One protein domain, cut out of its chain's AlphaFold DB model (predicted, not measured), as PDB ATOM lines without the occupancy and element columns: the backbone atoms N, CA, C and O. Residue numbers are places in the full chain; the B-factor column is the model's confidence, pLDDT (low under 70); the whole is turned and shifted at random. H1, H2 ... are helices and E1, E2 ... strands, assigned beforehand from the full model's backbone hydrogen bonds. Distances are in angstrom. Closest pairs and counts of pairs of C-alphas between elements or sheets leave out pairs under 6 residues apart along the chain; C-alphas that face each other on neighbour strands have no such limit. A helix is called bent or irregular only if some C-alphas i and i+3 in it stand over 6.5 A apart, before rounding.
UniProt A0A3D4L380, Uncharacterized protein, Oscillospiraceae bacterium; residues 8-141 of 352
ATOM      1  N   GLU A   8      62.329 -13.446  22.174       77.88
ATOM      2  CA  GLU A   8      63.187 -12.616  21.323       77.88
ATOM      3  C   GLU A   8      64.551 -12.382  21.974       77.88
ATOM      4  O   GLU A   8      65.576 -12.444  21.300       77.88
ATOM      5  N   LEU A   9      64.585 -12.163  23.292       80.25
ATOM      6  CA  LEU A   9      65.848 -12.013  24.006       80.25
ATOM      7  C   LEU A   9      66.662 -13.307  23.971       80.25
ATOM      8  O   LEU A   9      67.858 -13.261  23.690       80.25
ATOM      9  N   HIS A  10      66.018 -14.450  24.214       75.62
ATOM     10  CA  HIS A  10      66.665 -15.755  24.093       75.62
ATOM     11  C   HIS A  10      67.299 -15.953  22.707       75.62
ATOM     12  O   HIS A  10      68.456 -16.370  22.596       75.62
ATOM     13  N   ASP A  11      66.574 -15.598  21.646       74.81
ATOM     14  CA  ASP A  11      67.063 -15.716  20.276       74.81
ATOM     15  C   ASP A  11      68.246 -14.762  20.022       74.81
ATOM     16  O   ASP A  11      69.243 -15.172  19.427       74.81
ATOM     17  N   VAL A  12      68.189 -13.510  20.502       86.19
ATOM     18  CA  VAL A  12      69.292 -12.533  20.362       86.19
ATOM     19  C   VAL A  12      70.546 -13.048  21.055       86.19
ATOM     20  O   VAL A  12      71.626 -13.068  20.462       86.19
ATOM     21  N   MET A  13      70.390 -13.510  22.291       82.62
ATOM     22  CA  MET A  13      71.461 -14.092  23.088       82.62
ATOM     23  C   MET A  13      72.115 -15.291  22.392       82.62
ATOM     24  O   MET A  13      73.340 -15.398  22.341       82.62
ATOM     25  N   THR A  14      71.305 -16.150  21.776       77.44
ATOM     26  CA  THR A  14      71.785 -17.300  21.000       77.44
ATOM     27  C   THR A  14      72.609 -16.865  19.785       77.44
ATOM     28  O   THR A  14      73.642 -17.461  19.482       77.44
ATOM     29  N   GLN A  15      72.193 -15.805  19.085       85.06
ATOM     30  CA  GLN A  15      72.956 -15.275  17.950       85.06
ATOM     31  C   GLN A  15      74.304 -14.682  18.382       85.06
ATOM     32  O   GLN A  15      75.298 -14.854  17.673       85.06
ATOM     33  N   ILE A  16      74.360 -14.020  19.543       89.62
ATOM     34  CA  ILE A  16      75.607 -13.494  20.118       89.62
ATOM     35  C   ILE A  16      76.574 -14.639  20.438       89.62
ATOM     36  O   ILE A  16      77.716 -14.605  19.977       89.62
ATOM     37  N   ASP A  17      76.115 -15.668  21.156       84.12
ATOM     38  CA  ASP A  17      76.929 -16.844  21.503       84.12
ATOM     39  C   ASP A  17      77.520 -17.516  20.252       84.12
ATOM     40  O   ASP A  17      78.723 -17.770  20.156       84.12
ATOM     41  N   GLN A  18      76.707 -17.699  19.211       82.38
ATOM     42  CA  GLN A  18      77.179 -18.289  17.959       82.38
ATOM     43  C   GLN A  18      78.202 -17.435  17.231       82.38
ATOM     44  O   GLN A  18      79.152 -17.971  16.652       82.38
ATOM     45  N   GLN A  19      78.017 -16.117  17.228       91.56
ATOM     46  CA  GLN A  19      78.985 -15.230  16.601       91.56
ATOM     47  C   GLN A  19      80.316 -15.236  17.369       91.56
ATOM     48  O   GLN A  19      81.369 -15.246  16.729       91.56
ATOM     49  N   LEU A  20      80.284 -15.322  18.705       90.94
ATOM     50  CA  LEU A  20      81.478 -15.500  19.537       90.94
ATOM     51  C   LEU A  20      82.190 -16.822  19.220       90.94
ATOM     52  O   LEU A  20      83.389 -16.816  18.956       90.94
ATOM     53  N   LEU A  21      81.465 -17.942  19.133       86.75
ATOM     54  CA  LEU A  21      82.040 -19.250  18.780       86.75
ATOM     55  C   LEU A  21      82.667 -19.274  17.376       86.75
ATOM     56  O   LEU A  21      83.731 -19.871  17.176       86.75
ATOM     57  N   ARG A  22      82.035 -18.617  16.391       89.50
ATOM     58  CA  ARG A  22      82.599 -18.457  15.038       89.50
ATOM     59  C   ARG A  22      83.872 -17.623  15.068       89.50
ATOM     60  O   ARG A  22      84.857 -18.022  14.452       89.50
ATOM     61  N   TYR A  23      83.868 -16.515  15.807       95.06
ATOM     62  CA  TYR A  23      85.051 -15.678  15.983       95.06
ATOM     63  C   TYR A  23      86.188 -16.449  16.671       95.06
ATOM     64  O   TYR A  23      87.292 -16.481  16.139       95.06
ATOM     65  N   PHE A  24      85.924 -17.184  17.757       93.00
ATOM     66  CA  PHE A  24      86.935 -18.024  18.416       93.00
ATOM     67  C   PHE A  24      87.478 -19.112  17.490       93.00
ATOM     68  O   PHE A  24      88.679 -19.367  17.477       93.00
ATOM     69  N   THR A  25      86.611 -19.743  16.691       90.38
ATOM     70  CA  THR A  25      87.034 -20.722  15.680       90.38
ATOM     71  C   THR A  25      87.947 -20.085  14.641       90.38
ATOM     72  O   THR A  25      88.989 -20.656  14.329       90.38
ATOM     73  N   ALA A  26      87.598 -18.903  14.130       94.62
ATOM     74  CA  ALA A  26      88.449 -18.174  13.198       94.62
ATOM     75  C   ALA A  26      89.806 -17.838  13.838       94.62
ATOM     76  O   ALA A  26      90.847 -18.061  13.219       94.62
ATOM     77  N   CYS A  27      89.808 -17.402  15.101       96.00
ATOM     78  CA  CYS A  27      91.031 -17.093  15.836       96.00
ATOM     79  C   CYS A  27      91.932 -18.311  16.058       96.00
ATOM     80  O   CYS A  27      93.151 -18.201  15.929       96.00
ATOM     81  N   GLU A  28      91.356 -19.476  16.361       93.31
ATOM     82  CA  GLU A  28      92.097 -20.736  16.468       93.31
ATOM     83  C   GLU A  28      92.619 -21.201  15.100       93.31
ATOM     84  O   GLU A  28      93.741 -21.694  15.008       93.31
ATOM     85  N   ASN A  29      91.853 -21.026  14.023       91.56
ATOM     86  CA  ASN A  29      92.276 -21.437  12.684       91.56
ATOM     87  C   ASN A  29      93.435 -20.579  12.152       91.56
ATOM     88  O   ASN A  29      94.386 -21.112  11.586       91.56
ATOM     89  N   GLU A  30      93.370 -19.262  12.344       94.62
ATOM     90  CA  GLU A  30      94.381 -18.316  11.850       94.62
ATOM     91  C   GLU A  30      95.484 -18.019  12.875       94.62
ATOM     92  O   GLU A  30      96.451 -17.329  12.558       94.62
ATOM     93  N   GLN A  31      95.355 -18.534  14.105       92.75
ATOM     94  CA  GLN A  31      96.250 -18.253  15.235       92.75
ATOM     95  C   GLN A  31      96.417 -16.742  15.496       92.75
ATOM     96  O   GLN A  31      97.481 -16.266  15.896       92.75
ATOM     97  N   HIS A  32      95.343 -15.980  15.279       93.31
ATOM     98  CA  HIS A  32      95.322 -14.520  15.308       93.31
ATOM     99  C   HIS A  32      94.006 -13.999  15.904       93.31
ATOM    100  O   HIS A  32      92.977 -14.652  15.808       93.31
ATOM    101  N   HIS A  33      94.022 -12.821  16.525       95.50
ATOM    102  CA  HIS A  33      92.825 -12.155  17.047       95.50
ATOM    103  C   HIS A  33      92.941 -10.643  16.855       95.50
ATOM    104  O   HIS A  33      94.040 -10.111  16.691       95.50
ATOM    105  N   LEU A  34      91.803  -9.951  16.886       96.69
ATOM    106  CA  LEU A  34      91.733  -8.509  16.679       96.69
ATOM    107  C   LEU A  34      91.526  -7.805  18.015       96.69
ATOM    108  O   LEU A  34      90.457  -7.923  18.603       96.69
ATOM    109  N   ASN A  35      92.504  -7.006  18.451       96.44
ATOM    110  CA  ASN A  35      92.414  -6.260  19.715       96.44
ATOM    111  C   ASN A  35      91.134  -5.417  19.810       96.44
ATOM    112  O   ASN A  35      90.465  -5.444  20.832       96.44
ATOM    113  N   VAL A  36      90.732  -4.765  18.713       97.31
ATOM    114  CA  VAL A  36      89.486  -3.981  18.660       97.31
ATOM    115  C   VAL A  36      88.240  -4.814  18.990       97.31
ATOM    116  O   VAL A  36      87.315  -4.310  19.615       97.31
ATOM    117  N   VAL A  37      88.218  -6.096  18.612       97.38
ATOM    118  CA  VAL A  37      87.117  -7.012  18.936       97.38
ATOM    119  C   VAL A  37      87.192  -7.427  20.404       97.38
ATOM    120  O   VAL A  37      86.174  -7.400  21.090       97.38
ATOM    121  N   GLU A  38      88.382  -7.764  20.912       95.56
ATOM    122  CA  GLU A  38      88.571  -8.121  22.330       95.56
ATOM    123  C   GLU A  38      88.143  -6.983  23.272       95.56
ATOM    124  O   GLU A  38      87.447  -7.217  24.270       95.56
ATOM    125  N   ASP A  39      88.527  -5.753  22.922       95.50
ATOM    126  CA  ASP A  39      88.203  -4.535  23.660       95.50
ATOM    127  C   ASP A  39      86.698  -4.249  23.605       95.50
ATOM    128  O   ASP A  39      86.090  -3.954  24.633       95.50
ATOM    129  N   ALA A  40      86.062  -4.403  22.437       96.56
ATOM    130  CA  ALA A  40      84.623  -4.198  22.278       96.56
ATOM    131  C   ALA A  40      83.788  -5.230  23.054       96.56
ATOM    132  O   ALA A  40      82.787  -4.871  23.678       96.56
ATOM    133  N   ILE A  41      84.204  -6.502  23.078       94.94
ATOM    134  CA  ILE A  41      83.524  -7.530  23.881       94.94
ATOM    135  C   ILE A  41      83.554  -7.142  25.365       94.94
ATOM    136  O   ILE A  41      82.534  -7.191  26.054       94.94
ATOM    137  N   THR A  42      84.724  -6.728  25.846       92.44
ATOM    138  CA  THR A  42      84.952  -6.446  27.268       92.44
ATOM    139  C   THR A  42      84.311  -5.134  27.709       92.44
ATOM    140  O   THR A  42      83.668  -5.076  28.756       92.44
ATOM    141  N   GLY A  43      84.493  -4.077  26.920       92.06
ATOM    142  CA  GLY A  43      84.062  -2.723  27.253       92.06
ATOM    143  C   GLY A  43      82.606  -2.421  26.912       92.06
ATOM    144  O   GLY A  43      82.053  -1.488  27.484       92.06
ATOM    145  N   VAL A  44      81.987  -3.182  26.002       93.69
ATOM    146  CA  VAL A  44      80.635  -2.884  25.502       93.69
ATOM    147  C   VAL A  44      79.702  -4.087  25.574       93.69
ATOM    148  O   VAL A  44      78.639  -3.986  26.185       93.69
ATOM    149  N   LEU A  45      80.071  -5.223  24.971       93.88
ATOM    150  CA  LEU A  45      79.146  -6.357  24.848       93.88
ATOM    151  C   LEU A  45      78.752  -6.930  26.211       93.88
ATOM    152  O   LEU A  45      77.571  -7.171  26.442       93.88
ATOM    153  N   ILE A  46      79.724  -7.138  27.107       91.69
ATOM    154  CA  ILE A  46      79.463  -7.659  28.457       91.69
ATOM    155  C   ILE A  46      78.483  -6.751  29.226       91.69
ATOM    156  O   ILE A  46      77.432  -7.266  29.612       91.69
ATOM    157  N   PRO A  47      78.751  -5.436  29.399       91.19
ATOM    158  CA  PRO A  47      77.801  -4.530  30.045       91.19
ATOM    159  C   PRO A  47      76.407  -4.572  29.421       91.19
ATOM    160  O   PRO A  47      75.412  -4.652  30.137       91.19
ATOM    161  N   ARG A  48      76.326  -4.588  28.084       91.50
ATOM    162  CA  ARG A  48      75.034  -4.545  27.404       91.50
ATOM    163  C   ARG A  48      74.222  -5.827  27.582       91.50
ATOM    164  O   ARG A  48      73.011  -5.776  27.777       91.50
ATOM    165  N   VAL A  49      74.877  -6.983  27.533       89.19
ATOM    166  CA  VAL A  49      74.225  -8.272  27.801       89.19
ATOM    167  C   VAL A  49      73.760  -8.353  29.255       89.19
ATOM    168  O   VAL A  49      72.673  -8.861  29.516       89.19
ATOM    169  N   GLU A  50      74.531  -7.819  30.203       88.00
ATOM    170  CA  GLU A  50      74.101  -7.733  31.603       88.00
ATOM    171  C   GLU A  50      72.837  -6.893  31.778       88.00
ATOM    172  O   GLU A  50      71.935  -7.323  32.493       88.00
ATOM    173  N   GLU A  51      72.744  -5.740  31.114       89.25
ATOM    174  CA  GLU A  51      71.544  -4.896  31.134       89.25
ATOM    175  C   GLU A  51      70.323  -5.632  30.577       89.25
ATOM    176  O   GLU A  51      69.297  -5.707  31.250       89.25
ATOM    177  N   LEU A  52      70.447  -6.248  29.394       88.06
ATOM    178  CA  LEU A  52      69.351  -6.986  28.757       88.06
ATOM    179  C   LEU A  52      68.843  -8.147  29.630       88.06
ATOM    180  O   LEU A  52      67.636  -8.369  29.741       88.06
ATOM    181  N   LEU A  53      69.750  -8.884  30.274       82.38
ATOM    182  CA  LEU A  53      69.384  -9.980  31.176       82.38
ATOM    183  C   LEU A  53      68.827  -9.470  32.513       82.38
ATOM    184  O   LEU A  53      67.947 -10.106  33.092       82.38
ATOM    185  N   ALA A  54      69.292  -8.321  33.011       84.44
ATOM    186  CA  ALA A  54      68.726  -7.681  34.196       84.44
ATOM    187  C   ALA A  54      67.294  -7.178  33.940       84.44
ATOM    188  O   ALA A  54      66.421  -7.351  34.791       84.44
ATOM    189  N   GLU A  55      67.031  -6.614  32.762       85.62
ATOM    190  CA  GLU A  55      65.686  -6.239  32.322       85.62
ATOM    191  C   GLU A  55      64.760  -7.453  32.231       85.62
ATOM    192  O   GLU A  55      63.637  -7.415  32.737       85.62
ATOM    193  N   ASP A  56      65.219  -8.561  31.652       81.12
ATOM    194  CA  ASP A  56      64.421  -9.789  31.585       81.12
ATOM    195  C   ASP A  56      64.173 -10.396  32.971       81.12
ATOM    196  O   ASP A  56      63.051 -10.813  33.252       81.12
ATOM    197  N   ASN A  57      65.158 -10.340  33.877       75.50
ATOM    198  CA  ASN A  57      64.995 -10.707  35.290       75.50
ATOM    199  C   ASN A  57      63.875  -9.913  35.971       75.50
ATOM    200  O   ASN A  57      63.033 -10.487  36.659       75.50
ATOM    201  N   MET A  58      63.834  -8.591  35.769       82.94
ATOM    202  CA  MET A  58      62.761  -7.746  36.312       82.94
ATOM    203  C   MET A  58      61.381  -8.119  35.753       82.94
ATOM    204  O   MET A  58      60.370  -7.900  36.419       82.94
ATOM    205  N   ASN A  59      61.343  -8.715  34.561       78.19
ATOM    206  CA  ASN A  59      60.126  -9.146  33.880       78.19
ATOM    207  C   ASN A  59      59.792 -10.637  34.086       78.19
ATOM    208  O   ASN A  59      58.872 -11.139  33.446       78.19
ATOM    209  N   GLY A  60      60.487 -11.344  34.984       67.94
ATOM    210  CA  GLY A  60      60.184 -12.734  35.347       67.94
ATOM    211  C   GLY A  60      61.088 -13.801  34.720       67.94
ATOM    212  O   GLY A  60      60.812 -14.990  34.895       67.94
ATOM    213  N   GLY A  61      62.149 -13.402  34.009       63.53
ATOM    214  CA  GLY A  61      63.265 -14.279  33.644       63.53
ATOM    215  C   GLY A  61      64.106 -14.657  34.866       63.53
ATOM    216  O   GLY A  61      63.997 -14.029  35.920       63.53
ATOM    217  N   GLU A  62      64.933 -15.697  34.749       65.31
ATOM    218  CA  GLU A  62      65.773 -16.172  35.855       65.31
ATOM    219  C   GLU A  62      67.239 -16.287  35.421       65.31
ATOM    220  O   GLU A  62      67.686 -17.288  34.854       65.31
ATOM    221  N   HIS A  63      68.010 -15.245  35.733       68.56
ATOM    222  CA  HIS A  63      69.402 -15.092  35.332       68.56
ATOM    223  C   HIS A  63      70.306 -14.812  36.531       68.56
ATOM    224  O   HIS A  63      70.280 -13.719  37.100       68.56
ATOM    225  N   SER A  64      71.150 -15.783  36.898       65.88
ATOM    226  CA  SER A  64      72.206 -15.589  37.899       65.88
ATOM    227  C   SER A  64      73.510 -15.188  37.216       65.88
ATOM    228  O   SER A  64      74.232 -16.028  36.667       65.88
ATOM    229  N   MET A  65      73.789 -13.886  37.233       73.00
ATOM    230  CA  MET A  65      74.940 -13.289  36.561       73.00
ATOM    231  C   MET A  65      76.104 -13.082  37.527       73.00
ATOM    232  O   MET A  65      75.927 -12.646  38.664       73.00
ATOM    233  N   SER A  66      77.323 -13.351  37.067       72.25
ATOM    234  CA  SER A  66      78.538 -12.954  37.781       72.25
ATOM    235  C   SER A  66      79.659 -12.625  36.808       72.25
ATOM    236  O   SER A  66      79.824 -13.286  35.787       72.25
ATOM    237  N   ARG A  67      80.471 -11.623  37.135       83.12
ATOM    238  CA  ARG A  67      81.710 -11.345  36.405       83.12
ATOM    239  C   ARG A  67      82.849 -12.138  37.032       83.12
ATOM    240  O   ARG A  67      82.971 -12.191  38.258       83.12
ATOM    241  N   LYS A  68      83.705 -12.737  36.209       77.56
ATOM    242  CA  LYS A  68      84.944 -13.382  36.665       77.56
ATOM    243  C   LYS A  68      86.113 -12.934  35.810       77.56
ATOM    244  O   LYS A  68      85.964 -12.711  34.613       77.56
ATOM    245  N   ILE A  69      87.279 -12.833  36.437       82.38
ATOM    246  CA  ILE A  69      88.530 -12.512  35.754       82.38
ATOM    247  C   ILE A  69      89.330 -13.798  35.585       82.38
ATOM    248  O   ILE A  69      89.497 -14.559  36.538       82.38
ATOM    249  N   ASN A  70      89.836 -14.026  34.379       69.75
ATOM    250  CA  ASN A  70      90.751 -15.115  34.078       69.75
ATOM    251  C   ASN A  70      91.822 -14.625  33.105       69.75
ATOM    252  O   ASN A  70      91.500 -13.951  32.133       69.75
ATOM    253  N   GLN A  71      93.091 -14.938  33.378       73.06
ATOM    254  CA  GLN A  71      94.235 -14.467  32.580       73.06
ATOM    255  C   GLN A  71      94.237 -12.938  32.340       73.06
ATOM    256  O   GLN A  71      94.669 -12.461  31.299       73.06
ATOM    257  N   GLY A  72      93.730 -12.159  33.304       82.81
ATOM    258  CA  GLY A  72      93.604 -10.700  33.192       82.81
ATOM    259  C   GLY A  72      92.420 -10.210  32.347       82.81
ATOM    260  O   GLY A  72      92.192  -9.008  32.286       82.81
ATOM    261  N   GLN A  73      91.642 -11.117  31.755       84.12
ATOM    262  CA  GLN A  73      90.476 -10.810  30.930       84.12
ATOM    263  C   GLN A  73      89.181 -10.989  31.720       84.12
ATOM    264  O   GLN A  73      89.071 -11.890  32.556       84.12
ATOM    265  N   MET A  74      88.191 -10.137  31.457       85.94
ATOM    266  CA  MET A  74      86.878 -10.220  32.094       85.94
ATOM    267  C   MET A  74      85.946 -11.113  31.276       85.94
ATOM    268  O   MET A  74      85.869 -11.002  30.056       85.94
ATOM    269  N   GLY A  75      85.228 -11.992  31.965       82.31
ATOM    270  CA  GLY A  75      84.183 -12.824  31.394       82.31
ATOM    271  C   GLY A  75      82.889 -12.685  32.181       82.31
ATOM    272  O   GLY A  75      82.902 -12.561  33.411       82.31
ATOM    273  N   LEU A  76      81.776 -12.740  31.465       80.19
ATOM    274  CA  LEU A  76      80.441 -12.793  32.026       80.19
ATOM    275  C   LEU A  76      80.006 -14.247  32.176       80.19
ATOM    276  O   LEU A  76      80.112 -15.034  31.237       80.19
ATOM    277  N   PHE A  77      79.524 -14.601  33.360       70.31
ATOM    278  CA  PHE A  77      79.071 -15.941  33.695       70.31
ATOM    279  C   PHE A  77      77.580 -15.940  33.981       70.31
ATOM    280  O   PHE A  77      77.094 -15.117  34.754       70.31
ATOM    281  N   TYR A  78      76.906 -16.930  33.415       60.47
ATOM    282  CA  TYR A  78      75.496 -17.225  33.578       60.47
ATOM    283  C   TYR A  78      75.333 -18.576  34.282       60.47
ATOM    284  O   TYR A  78      75.845 -19.589  33.798       60.47
ATOM    285  N   ASN A  79      74.662 -18.614  35.439       54.53
ATOM    286  CA  ASN A  79      74.449 -19.837  36.231       54.53
ATOM    287  C   ASN A  79      75.744 -20.651  36.444       54.53
ATOM    288  O   ASN A  79      75.785 -21.875  36.324       54.53
ATOM    289  N   GLY A  80      76.843 -19.942  36.720       49.72
ATOM    290  CA  GLY A  80      78.161 -20.537  36.948       49.72
ATOM    291  C   GLY A  80      78.923 -20.974  35.690       49.72
ATOM    292  O   GLY A  80      80.081 -21.371  35.824       49.72
ATOM    293  N   SER A  81      78.342 -20.842  34.493       53.81
ATOM    294  CA  SER A  81      78.983 -21.144  33.203       53.81
ATOM    295  C   SER A  81      79.428 -19.868  32.498       53.81
ATOM    296  O   SER A  81      78.739 -18.857  32.571       53.81
ATOM    297  N   ALA A  82      80.580 -19.895  31.824       58.84
ATOM    298  CA  ALA A  82      81.013 -18.759  31.010       58.84
ATOM    299  C   ALA A  82      80.019 -18.545  29.861       58.84
ATOM    300  O   ALA A  82      79.611 -19.516  29.224       58.84
ATOM    301  N   TYR A  83      79.626 -17.293  29.644       70.31
ATOM    302  CA  TYR A  83      78.523 -16.927  28.763       70.31
ATOM    303  C   TYR A  83      78.957 -15.936  27.682       70.31
ATOM    304  O   TYR A  83      78.902 -16.258  26.503       70.31
ATOM    305  N   VAL A  84      79.483 -14.772  28.072       85.00
ATOM    306  CA  VAL A  84      80.098 -13.817  27.136       85.00
ATOM    307  C   VAL A  84      81.531 -13.587  27.569       85.00
ATOM    308  O   VAL A  84      81.794 -13.097  28.668       85.00
ATOM    309  N   THR A  85      82.473 -13.955  26.711       86.94
ATOM    310  CA  THR A  85      83.906 -13.796  26.961       86.94
ATOM    311  C   THR A  85      84.595 -13.347  25.683       86.94
ATOM    312  O   THR A  85      84.069 -13.554  24.594       86.94
ATOM    313  N   ASN A  86      85.780 -12.758  25.794       93.50
ATOM    314  CA  ASN A  86      86.630 -12.528  24.630       93.50
ATOM    315  C   ASN A  86      87.495 -13.769  24.324       93.50
ATOM    316  O   ASN A  86      87.482 -14.750  25.080       93.50
ATOM    317  N   TYR A  87      88.210 -13.766  23.197       93.56
ATOM    318  CA  TYR A  87      89.015 -14.918  22.794       93.56
ATOM    319  C   TYR A  87      90.193 -15.130  23.744       93.56
ATOM    320  O   TYR A  87      90.501 -16.271  24.084       93.56
ATOM    321  N   GLN A  88      90.820 -14.053  24.225       91.44
ATOM    322  CA  GLN A  88      91.927 -14.167  25.178       91.44
ATOM    323  C   GLN A  88      91.509 -14.870  26.482       91.44
ATOM    324  O   GLN A  88      92.269 -15.680  27.003       91.44
ATOM    325  N   PHE A  89      90.288 -14.636  26.972       90.38
ATOM    326  CA  PHE A  89      89.706 -15.388  28.088       90.38
ATOM    327  C   PHE A  89      89.445 -16.855  27.712       90.38
ATOM    328  O   PHE A  89      89.691 -17.767  28.506       90.38
ATOM    329  N   ALA A  90      88.877 -17.083  26.525       85.81
ATOM    330  CA  ALA A  90      88.414 -18.397  26.087       85.81
ATOM    331  C   ALA A  90      89.561 -19.359  25.740       85.81
ATOM    332  O   ALA A  90      89.428 -20.578  25.919       85.81
ATOM    333  N   ARG A  91      90.688 -18.827  25.260       87.75
ATOM    334  CA  ARG A  91      91.827 -19.593  24.757       87.75
ATOM    335  C   ARG A  91      92.368 -20.561  25.813       87.75
ATOM    336  O   ARG A  91      92.665 -20.198  26.947       87.75
ATOM    337  N   GLY A  92      92.505 -21.829  25.424       69.38
ATOM    338  CA  GLY A  92      93.068 -22.900  26.257       69.38
ATOM    339  C   GLY A  92      92.170 -23.430  27.384       69.38
ATOM    340  O   GLY A  92      92.498 -24.458  27.966       69.38
ATOM    341  N   ILE A  93      91.037 -22.789  27.694       72.75
ATOM    342  CA  ILE A  93      90.083 -23.285  28.706       72.75
ATOM    343  C   ILE A  93      88.728 -23.553  28.065       72.75
ATOM    344  O   ILE A  93      88.308 -24.708  27.971       72.75
ATOM    345  N   LEU A  94      88.054 -22.506  27.587       73.38
ATOM    346  CA  LEU A  94      86.748 -22.649  26.947       73.38
ATOM    347  C   LEU A  94      86.895 -23.266  25.560       73.38
ATOM    348  O   LEU A  94      86.190 -24.222  25.271       73.38
ATOM    349  N   CYS A  95      87.870 -22.830  24.752       78.00
ATOM    350  CA  CYS A  95      88.141 -23.440  23.443       78.00
ATOM    351  C   CYS A  95      88.439 -24.945  23.562       78.00
ATOM    352  O   CYS A  95      87.954 -25.746  22.766       78.00
ATOM    353  N   ASP A  96      89.184 -25.355  24.592       75.19
ATOM    354  CA  ASP A  96      89.467 -26.766  24.870       75.19
ATOM    355  C   ASP A  96      88.203 -27.530  25.281       75.19
ATOM    356  O   ASP A  96      87.987 -28.661  24.836       75.19
ATOM    357  N   ALA A  97      87.352 -26.918  26.107       63.97
ATOM    358  CA  ALA A  97      86.065 -27.485  26.490       63.97
ATOM    359  C   ALA A  97      85.120 -27.620  25.281       63.97
ATOM    360  O   ALA A  97      84.510 -28.674  25.108       63.97
ATOM    361  N   TYR A  98      85.061 -26.611  24.408       67.19
ATOM    362  CA  TYR A  98      84.278 -26.615  23.171       67.19
ATOM    363  C   TYR A  98      84.780 -27.665  22.174       67.19
ATOM    364  O   TYR A  98      83.983 -28.422  21.620       67.19
ATOM    365  N   ARG A  99      86.103 -27.810  22.005       71.38
ATOM    366  CA  ARG A  99      86.690 -28.888  21.187       71.38
ATOM    367  C   ARG A  99      86.333 -30.273  21.736       71.38
ATOM    368  O   ARG A  99      85.923 -31.141  20.972       71.38
ATOM    369  N   LYS A 100      86.413 -30.478  23.058       62.31
ATOM    370  CA  LYS A 100      85.982 -31.737  23.705       62.31
ATOM    371  C   LYS A 100      84.483 -32.003  23.538       62.31
ATOM    372  O   LYS A 100      84.089 -33.159  23.428       62.31
ATOM    373  N   ALA A 101      83.667 -30.951  23.528       53.97
ATOM    374  CA  ALA A 101      82.226 -31.031  23.304       53.97
ATOM    375  C   ALA A 101      81.844 -31.197  21.820       53.97
ATOM    376  O   ALA A 101      80.684 -31.474  21.526       53.97
ATOM    377  N   GLY A 102      82.793 -31.051  20.890       56.56
ATOM    378  CA  GLY A 102      82.537 -31.104  19.450       56.56
ATOM    379  C   GLY A 102      81.851 -29.855  18.884       56.56
ATOM    380  O   GLY A 102      81.360 -29.905  17.759       56.56
ATOM    381  N   THR A 103      81.814 -28.749  19.634       60.31
ATOM    382  CA  THR A 103      81.238 -27.462  19.200       60.31
ATOM    383  C   THR A 103      82.254 -26.568  18.481       60.31
ATOM    384  O   THR A 103      81.867 -25.646  17.766       60.31
ATOM    385  N   MET A 104      83.551 -26.872  18.608       66.00
ATOM    386  CA  MET A 104      84.629 -26.303  17.799       66.00
ATOM    387  C   MET A 104      85.420 -27.410  17.072       66.00
ATOM    388  O   MET A 104      85.706 -28.441  17.685       66.00
ATOM    389  N   PRO A 105      85.830 -27.198  15.804       69.00
ATOM    390  CA  PRO A 105      85.642 -25.971  15.032       69.00
ATOM    391  C   PRO A 105      84.196 -25.800  14.551       69.00
ATOM    392  O   PRO A 105      83.539 -26.755  14.137       69.00
ATOM    393  N   PHE A 106      83.718 -24.557  14.563       70.75
ATOM    394  CA  PHE A 106      82.460 -24.201  13.923       70.75
ATOM    395  C   PHE A 106      82.639 -24.268  12.395       70.75
ATOM    396  O   PHE A 106      83.391 -23.474  11.831       70.75
ATOM    397  N   LYS A 107      81.976 -25.225  11.721       66.69
ATOM    398  CA  LYS A 107      82.230 -25.574  10.300       66.69
ATOM    399  C   LYS A 107      82.178 -24.397   9.318       66.69
ATOM    400  O   LYS A 107      82.916 -24.405   8.341       66.69
ATOM    401  N   ASP A 108      81.354 -23.394   9.605       72.00
ATOM    402  CA  ASP A 108      81.122 -22.240   8.730       72.00
ATOM    403  C   ASP A 108      81.822 -20.958   9.211       72.00
ATOM    404  O   ASP A 108      81.434 -19.854   8.817       72.00
ATOM    405  N   ALA A 109      82.789 -21.063  10.126       82.94
ATOM    406  CA  ALA A 109      83.596 -19.913  10.514       82.94
ATOM    407  C   ALA A 109      84.432 -19.440   9.316       82.94
ATOM    408  O   ALA A 109      85.151 -20.227   8.696       82.94
ATOM    409  N   LYS A 110      84.313 -18.152   8.977       89.75
ATOM    410  CA  LYS A 110      85.137 -17.502   7.953       89.75
ATOM    411  C   LYS A 110      86.472 -17.045   8.557       89.75
ATOM    412  O   LYS A 110      86.996 -17.672   9.473       89.75
ATOM    413  N   THR A 111      87.029 -15.960   8.027       95.81
ATOM    414  CA  THR A 111      88.270 -15.371   8.522       95.81
ATOM    415  C   THR A 111      88.065 -14.577   9.804       95.81
ATOM    416  O   THR A 111      86.945 -14.142  10.101       95.81
ATOM    417  N   VAL A 112      89.154 -14.317  10.533       97.00
ATOM    418  CA  VAL A 112      89.121 -13.502  11.758       97.00
ATOM    419  C   VAL A 112      88.545 -12.112  11.471       97.00
ATOM    420  O   VAL A 112      87.677 -11.644  12.208       97.00
ATOM    421  N   GLN A 113      88.938 -11.474  10.363       96.56
ATOM    422  CA  GLN A 113      88.376 -10.186   9.933       96.56
ATOM    423  C   GLN A 113      86.873 -10.258   9.654       96.56
ATOM    424  O   GLN A 113      86.144  -9.343  10.028       96.56
ATOM    425  N   ALA A 114      86.397 -11.317   8.996       95.88
ATOM    426  CA  ALA A 114      84.989 -11.424   8.632       95.88
ATOM    427  C   ALA A 114      84.097 -11.655   9.859       95.88
ATOM    428  O   ALA A 114      83.076 -10.980  10.015       95.88
ATOM    429  N   GLU A 115      84.471 -12.592  10.733       96.12
ATOM    430  CA  GLU A 115      83.672 -12.902  11.923       96.12
ATOM    431  C   GLU A 115      83.831 -11.834  13.013       96.12
ATOM    432  O   GLU A 115      82.846 -11.482  13.663       96.12
ATOM    433  N   GLY A 116      85.028 -11.257  13.160       97.06
ATOM    434  CA  GLY A 116      85.285 -10.137  14.065       97.06
ATOM    435  C   GLY A 116      84.571  -8.858  13.629       97.06
ATOM    436  O   GLY A 116      83.916  -8.215  14.442       97.06
ATOM    437  N   GLY A 117      84.607  -8.522  12.335       97.56
ATOM    438  CA  GLY A 117      83.886  -7.366  11.793       97.56
ATOM    439  C   GLY A 117      82.374  -7.472  11.984       97.56
ATOM    440  O   GLY A 117      81.730  -6.505  12.379       97.56
ATOM    441  N   ARG A 118      81.798  -8.666  11.785       95.88
ATOM    442  CA  ARG A 118      80.374  -8.901  12.060       95.88
ATOM    443  C   ARG A 118      80.045  -8.776  13.546       95.88
ATOM    444  O   ARG A 118      79.007  -8.208  13.872       95.88
ATOM    445  N   LEU A 119      80.903  -9.294  14.427       96.56
ATOM    446  CA  LEU A 119      80.711  -9.173  15.870       96.56
ATOM    447  C   LEU A 119      80.739  -7.703  16.313       96.56
ATOM    448  O   LEU A 119      79.877  -7.300  17.084       96.56
ATOM    449  N   LEU A 120      81.645  -6.883  15.767       97.56
ATOM    450  CA  LEU A 120      81.651  -5.434  16.008       97.56
ATOM    451  C   LEU A 120      80.340  -4.776  15.568       97.56
ATOM    452  O   LEU A 120      79.758  -4.030  16.345       97.56
ATOM    453  N   SER A 121      79.822  -5.115  14.382       96.31
ATOM    454  CA  SER A 121      78.524  -4.587  13.933       96.31
ATOM    455  C   SER A 121      77.368  -5.001  14.852       96.31
ATOM    456  O   SER A 121      76.464  -4.207  15.097       96.31
ATOM    457  N   MET A 122      77.389  -6.234  15.376       96.19
ATOM    458  CA  MET A 122      76.403  -6.686  16.364       96.19
ATOM    459  C   MET A 122      76.502  -5.879  17.659       96.19
ATOM    460  O   MET A 122      75.477  -5.488  18.205       96.19
ATOM    461  N   ILE A 123      77.717  -5.619  18.141       95.25
ATOM    462  CA  ILE A 123      77.953  -4.829  19.353       95.25
ATOM    463  C   ILE A 123      77.441  -3.396  19.169       95.25
ATOM    464  O   ILE A 123      76.706  -2.911  20.024       95.25
ATOM    465  N   GLU A 124      77.778  -2.748  18.052       94.00
ATOM    466  CA  GLU A 124      77.313  -1.394  17.718       94.00
ATOM    467  C   GLU A 124      75.781  -1.317  17.660       94.00
ATOM    468  O   GLU A 124      75.183  -0.426  18.254       94.00
ATOM    469  N   ASP A 125      75.126  -2.278  17.004       94.19
ATOM    470  CA  ASP A 125      73.665  -2.286  16.893       94.19
ATOM    471  C   ASP A 125      72.947  -2.651  18.203       94.19
ATOM    472  O   ASP A 125      71.745  -2.413  18.301       94.19
ATOM    473  N   LEU A 126      73.630  -3.241  19.190       89.50
ATOM    474  CA  LEU A 126      73.059  -3.527  20.514       89.50
ATOM    475  C   LEU A 126      73.182  -2.353  21.492       89.50
ATOM    476  O   LEU A 126      72.483  -2.366  22.506       89.50
ATOM    477  N   GLN A 127      74.051  -1.371  21.231       87.12
ATOM    478  CA  GLN A 127      74.217  -0.190  22.085       87.12
ATOM    479  C   GLN A 127      72.956   0.694  22.119       87.12
ATOM    480  O   GLN A 127      72.091   0.622  21.241       87.12
ATOM    481  N   ASP A 128      72.856   1.551  23.139       66.75
ATOM    482  CA  ASP A 128      71.746   2.494  23.309       66.75
ATOM    483  C   ASP A 128      71.516   3.351  22.054       66.75
ATOM    484  O   ASP A 128      72.415   4.027  21.556       66.75
ATOM    485  N   GLY A 129      70.279   3.333  21.546       65.75
ATOM    486  CA  GLY A 129      69.897   4.007  20.298       65.75
ATOM    487  C   GLY A 129      70.123   3.187  19.018       65.75
ATOM    488  O   GLY A 129      69.840   3.697  17.934       65.75
ATOM    489  N   GLY A 130      70.600   1.943  19.137       78.31
ATOM    490  CA  GLY A 130      70.753   0.981  18.045       78.31
ATOM    491  C   GLY A 130      69.444   0.291  17.629       78.31
ATOM    492  O   GLY A 130      68.379   0.903  17.531       78.31
ATOM    493  N   LEU A 131      69.524  -1.009  17.341       84.75
ATOM    494  CA  LEU A 131      68.392  -1.837  16.932       84.75
ATOM    495  C   LEU A 131      67.653  -2.402  18.149       84.75
ATOM    496  O   LEU A 131      68.263  -2.859  19.114       84.75
ATOM    497  N   ASN A 132      66.323  -2.471  18.070       89.06
ATOM    498  CA  ASN A 132      65.569  -3.301  19.013       89.06
ATOM    499  C   ASN A 132      65.809  -4.803  18.744       89.06
ATOM    500  O   ASN A 132      66.301  -5.174  17.677       89.06
ATOM    501  N   LEU A 133      65.428  -5.676  19.686       88.50
ATOM    502  CA  LEU A 133      65.689  -7.123  19.600       88.50
ATOM    503  C   LEU A 133      65.168  -7.748  18.294       88.50
ATOM    504  O   LEU A 133      65.889  -8.487  17.625       88.50
ATOM    505  N   SER A 134      63.956  -7.389  17.867       86.50
ATOM    506  CA  SER A 134      63.355  -7.891  16.625       86.50
ATOM    507  C   SER A 134      64.132  -7.450  15.372       86.50
ATOM    508  O   SER A 134      64.411  -8.247  14.472       86.50
ATOM    509  N   GLN A 135      64.547  -6.182  15.315       91.88
ATOM    510  CA  GLN A 135      65.374  -5.647  14.229       91.88
ATOM    511  C   GLN A 135      66.773  -6.266  14.217       91.88
ATOM    512  O   GLN A 135      67.288  -6.594  13.144       91.88
ATOM    513  N   PHE A 136      67.366  -6.457  15.396       92.75
ATOM    514  CA  PHE A 136      68.647  -7.126  15.560       92.75
ATOM    515  C   PHE A 136      68.581  -8.548  15.004       92.75
ATOM    516  O   PHE A 136      69.392  -8.912  14.153       92.75
ATOM    517  N   LEU A 137      67.571  -9.326  15.405       87.81
ATOM    518  CA  LEU A 137      67.348 -10.673  14.886       87.81
ATOM    519  C   LEU A 137      67.188 -10.658  13.374       87.81
ATOM    520  O   LEU A 137      67.876 -11.395  12.676       87.81
ATOM    521  N   LYS A 138      66.367  -9.757  12.832       88.12
ATOM    522  CA  LYS A 138      66.185  -9.651  11.381       88.12
ATOM    523  C   LYS A 138      67.501  -9.410  10.626       88.12
ATOM    524  O   LYS A 138      67.652  -9.904   9.510       88.12
ATOM    525  N   LYS A 139      68.441  -8.655  11.204       92.94
ATOM    526  CA  LYS A 139      69.746  -8.356  10.590       92.94
ATOM    527  C   LYS A 139      70.767  -9.478  10.792       92.94
ATOM    528  O   LYS A 139      71.539  -9.784   9.877       92.94
ATOM    529  N   TYR A 140      70.803 -10.069  11.982       90.69
ATOM    530  CA  TYR A 140      71.908 -10.931  12.396       90.69
ATOM    531  C   TYR A 140      71.608 -12.411  12.430       90.69
ATOM    532  O   TYR A 140      72.571 -13.182  12.409       90.69
ATOM    533  N   TYR A 141      70.331 -12.789  12.392       84.69
ATOM    534  CA  TYR A 141      69.910 -14.175  12.430       84.69
ATOM    535  C   TYR A 141      70.680 -15.016  11.415       84.69
ATOM    536  O   TYR A 141      70.666 -14.777  10.203       84.69
TER     537      TYR A 141
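What this domain is: This is residues 8 to 141 of the 352 residues of an uncharacterized protein of Oscillospiraceae bacterium (UniProt A0A3D4L380). A long helix, H1, runs through the middle, with the helical hairpin of H5 and H6 packed on one side of it and a small, strongly twisted sheet of three strands on the other. The bent helix H2 runs from H5, beside its arm H2a, to the sheet, where its arm H2b covers one face; the short H3 packs on H1 and E2, and H4 lies at the edge of the body. The printed part has 134 residues and is mostly helix, in the order H1, H2, E1, E2, E3, H3, H4, H5, H6; the antiparallel sheet runs E1, E2, E3. It is compact, with a radius of gyration of the C-alphas of 14.2 A and spans of 40 by 30 by 26 A.

How they stand to each other: Start with H1, residues 8 to 30, a hub together with H5, residues 112 to 126; they touch at the C-alphas of Ala 26 and Val 112, 4.9 A apart, at a shallow tilt of 24 degrees, opposite ways. H2, residues 35 to 58, was assigned as one helix by its hydrogen bonds but is bent, with C-alphas 43 and 46 6.9 A apart; its arms H2a, 35 to 43, and H2b, 46 to 58, stand at a shallow tilt of 30 degrees. H2a touches H5, closest at the C-alphas of Val 37 and Gly 116, 6.1 A. Next comes a meander, each strand the antiparallel neighbour of the one before: E1, residues 65 to 70, E2, 73 to 78, and E3, 81 to 84. N 68 and O 75 join E1 and E2 within hydrogen-bond range at 2.9 A, and N 78 and O 81 join E2 and E3 at 2.8 A. H2b on one face makes two layers, helix over sheet: it is over E2 at a height over the sheet of 10.2 A. H3, residues 87 to 90, touches H1, whose residues 23 to 27 alone take part, closest at the C-alphas of Phe 24 and Tyr 87, 5.8 A. H4, residues 94 to 101, is not on the sheet and is about perpendicular to H1, at 83 degrees. H6, residues 133 to 140, forms a helical hairpin with H5, closest at the C-alphas of Asp 125 and Phe 136, 7.1 A. Every O i to N i+4 pair is within hydrogen-bond range in H1, H2a, H2b, H4, H5 and H6; H3 is too short for one.

Where its parts are: Find C-alpha 8 at (63.187, -12.616, 21.323); from there H1 runs 33.1 A to C-alpha 30. H2b spans 18.5 A, E1 16.1 A, E2 16.5 A and H5 20.8 A. H6 ends at C-alpha 140, (71.908, -10.931, 12.396).

The domain as a whole: The C-alphas farthest apart, of Glu 30 and Gly 60, are 41.9 A apart. The printed part has no cut, and no link is long. Look for pLDDT under 70 in 23 residues, among them 60 to 64, 78 to 82 and 100 to 105.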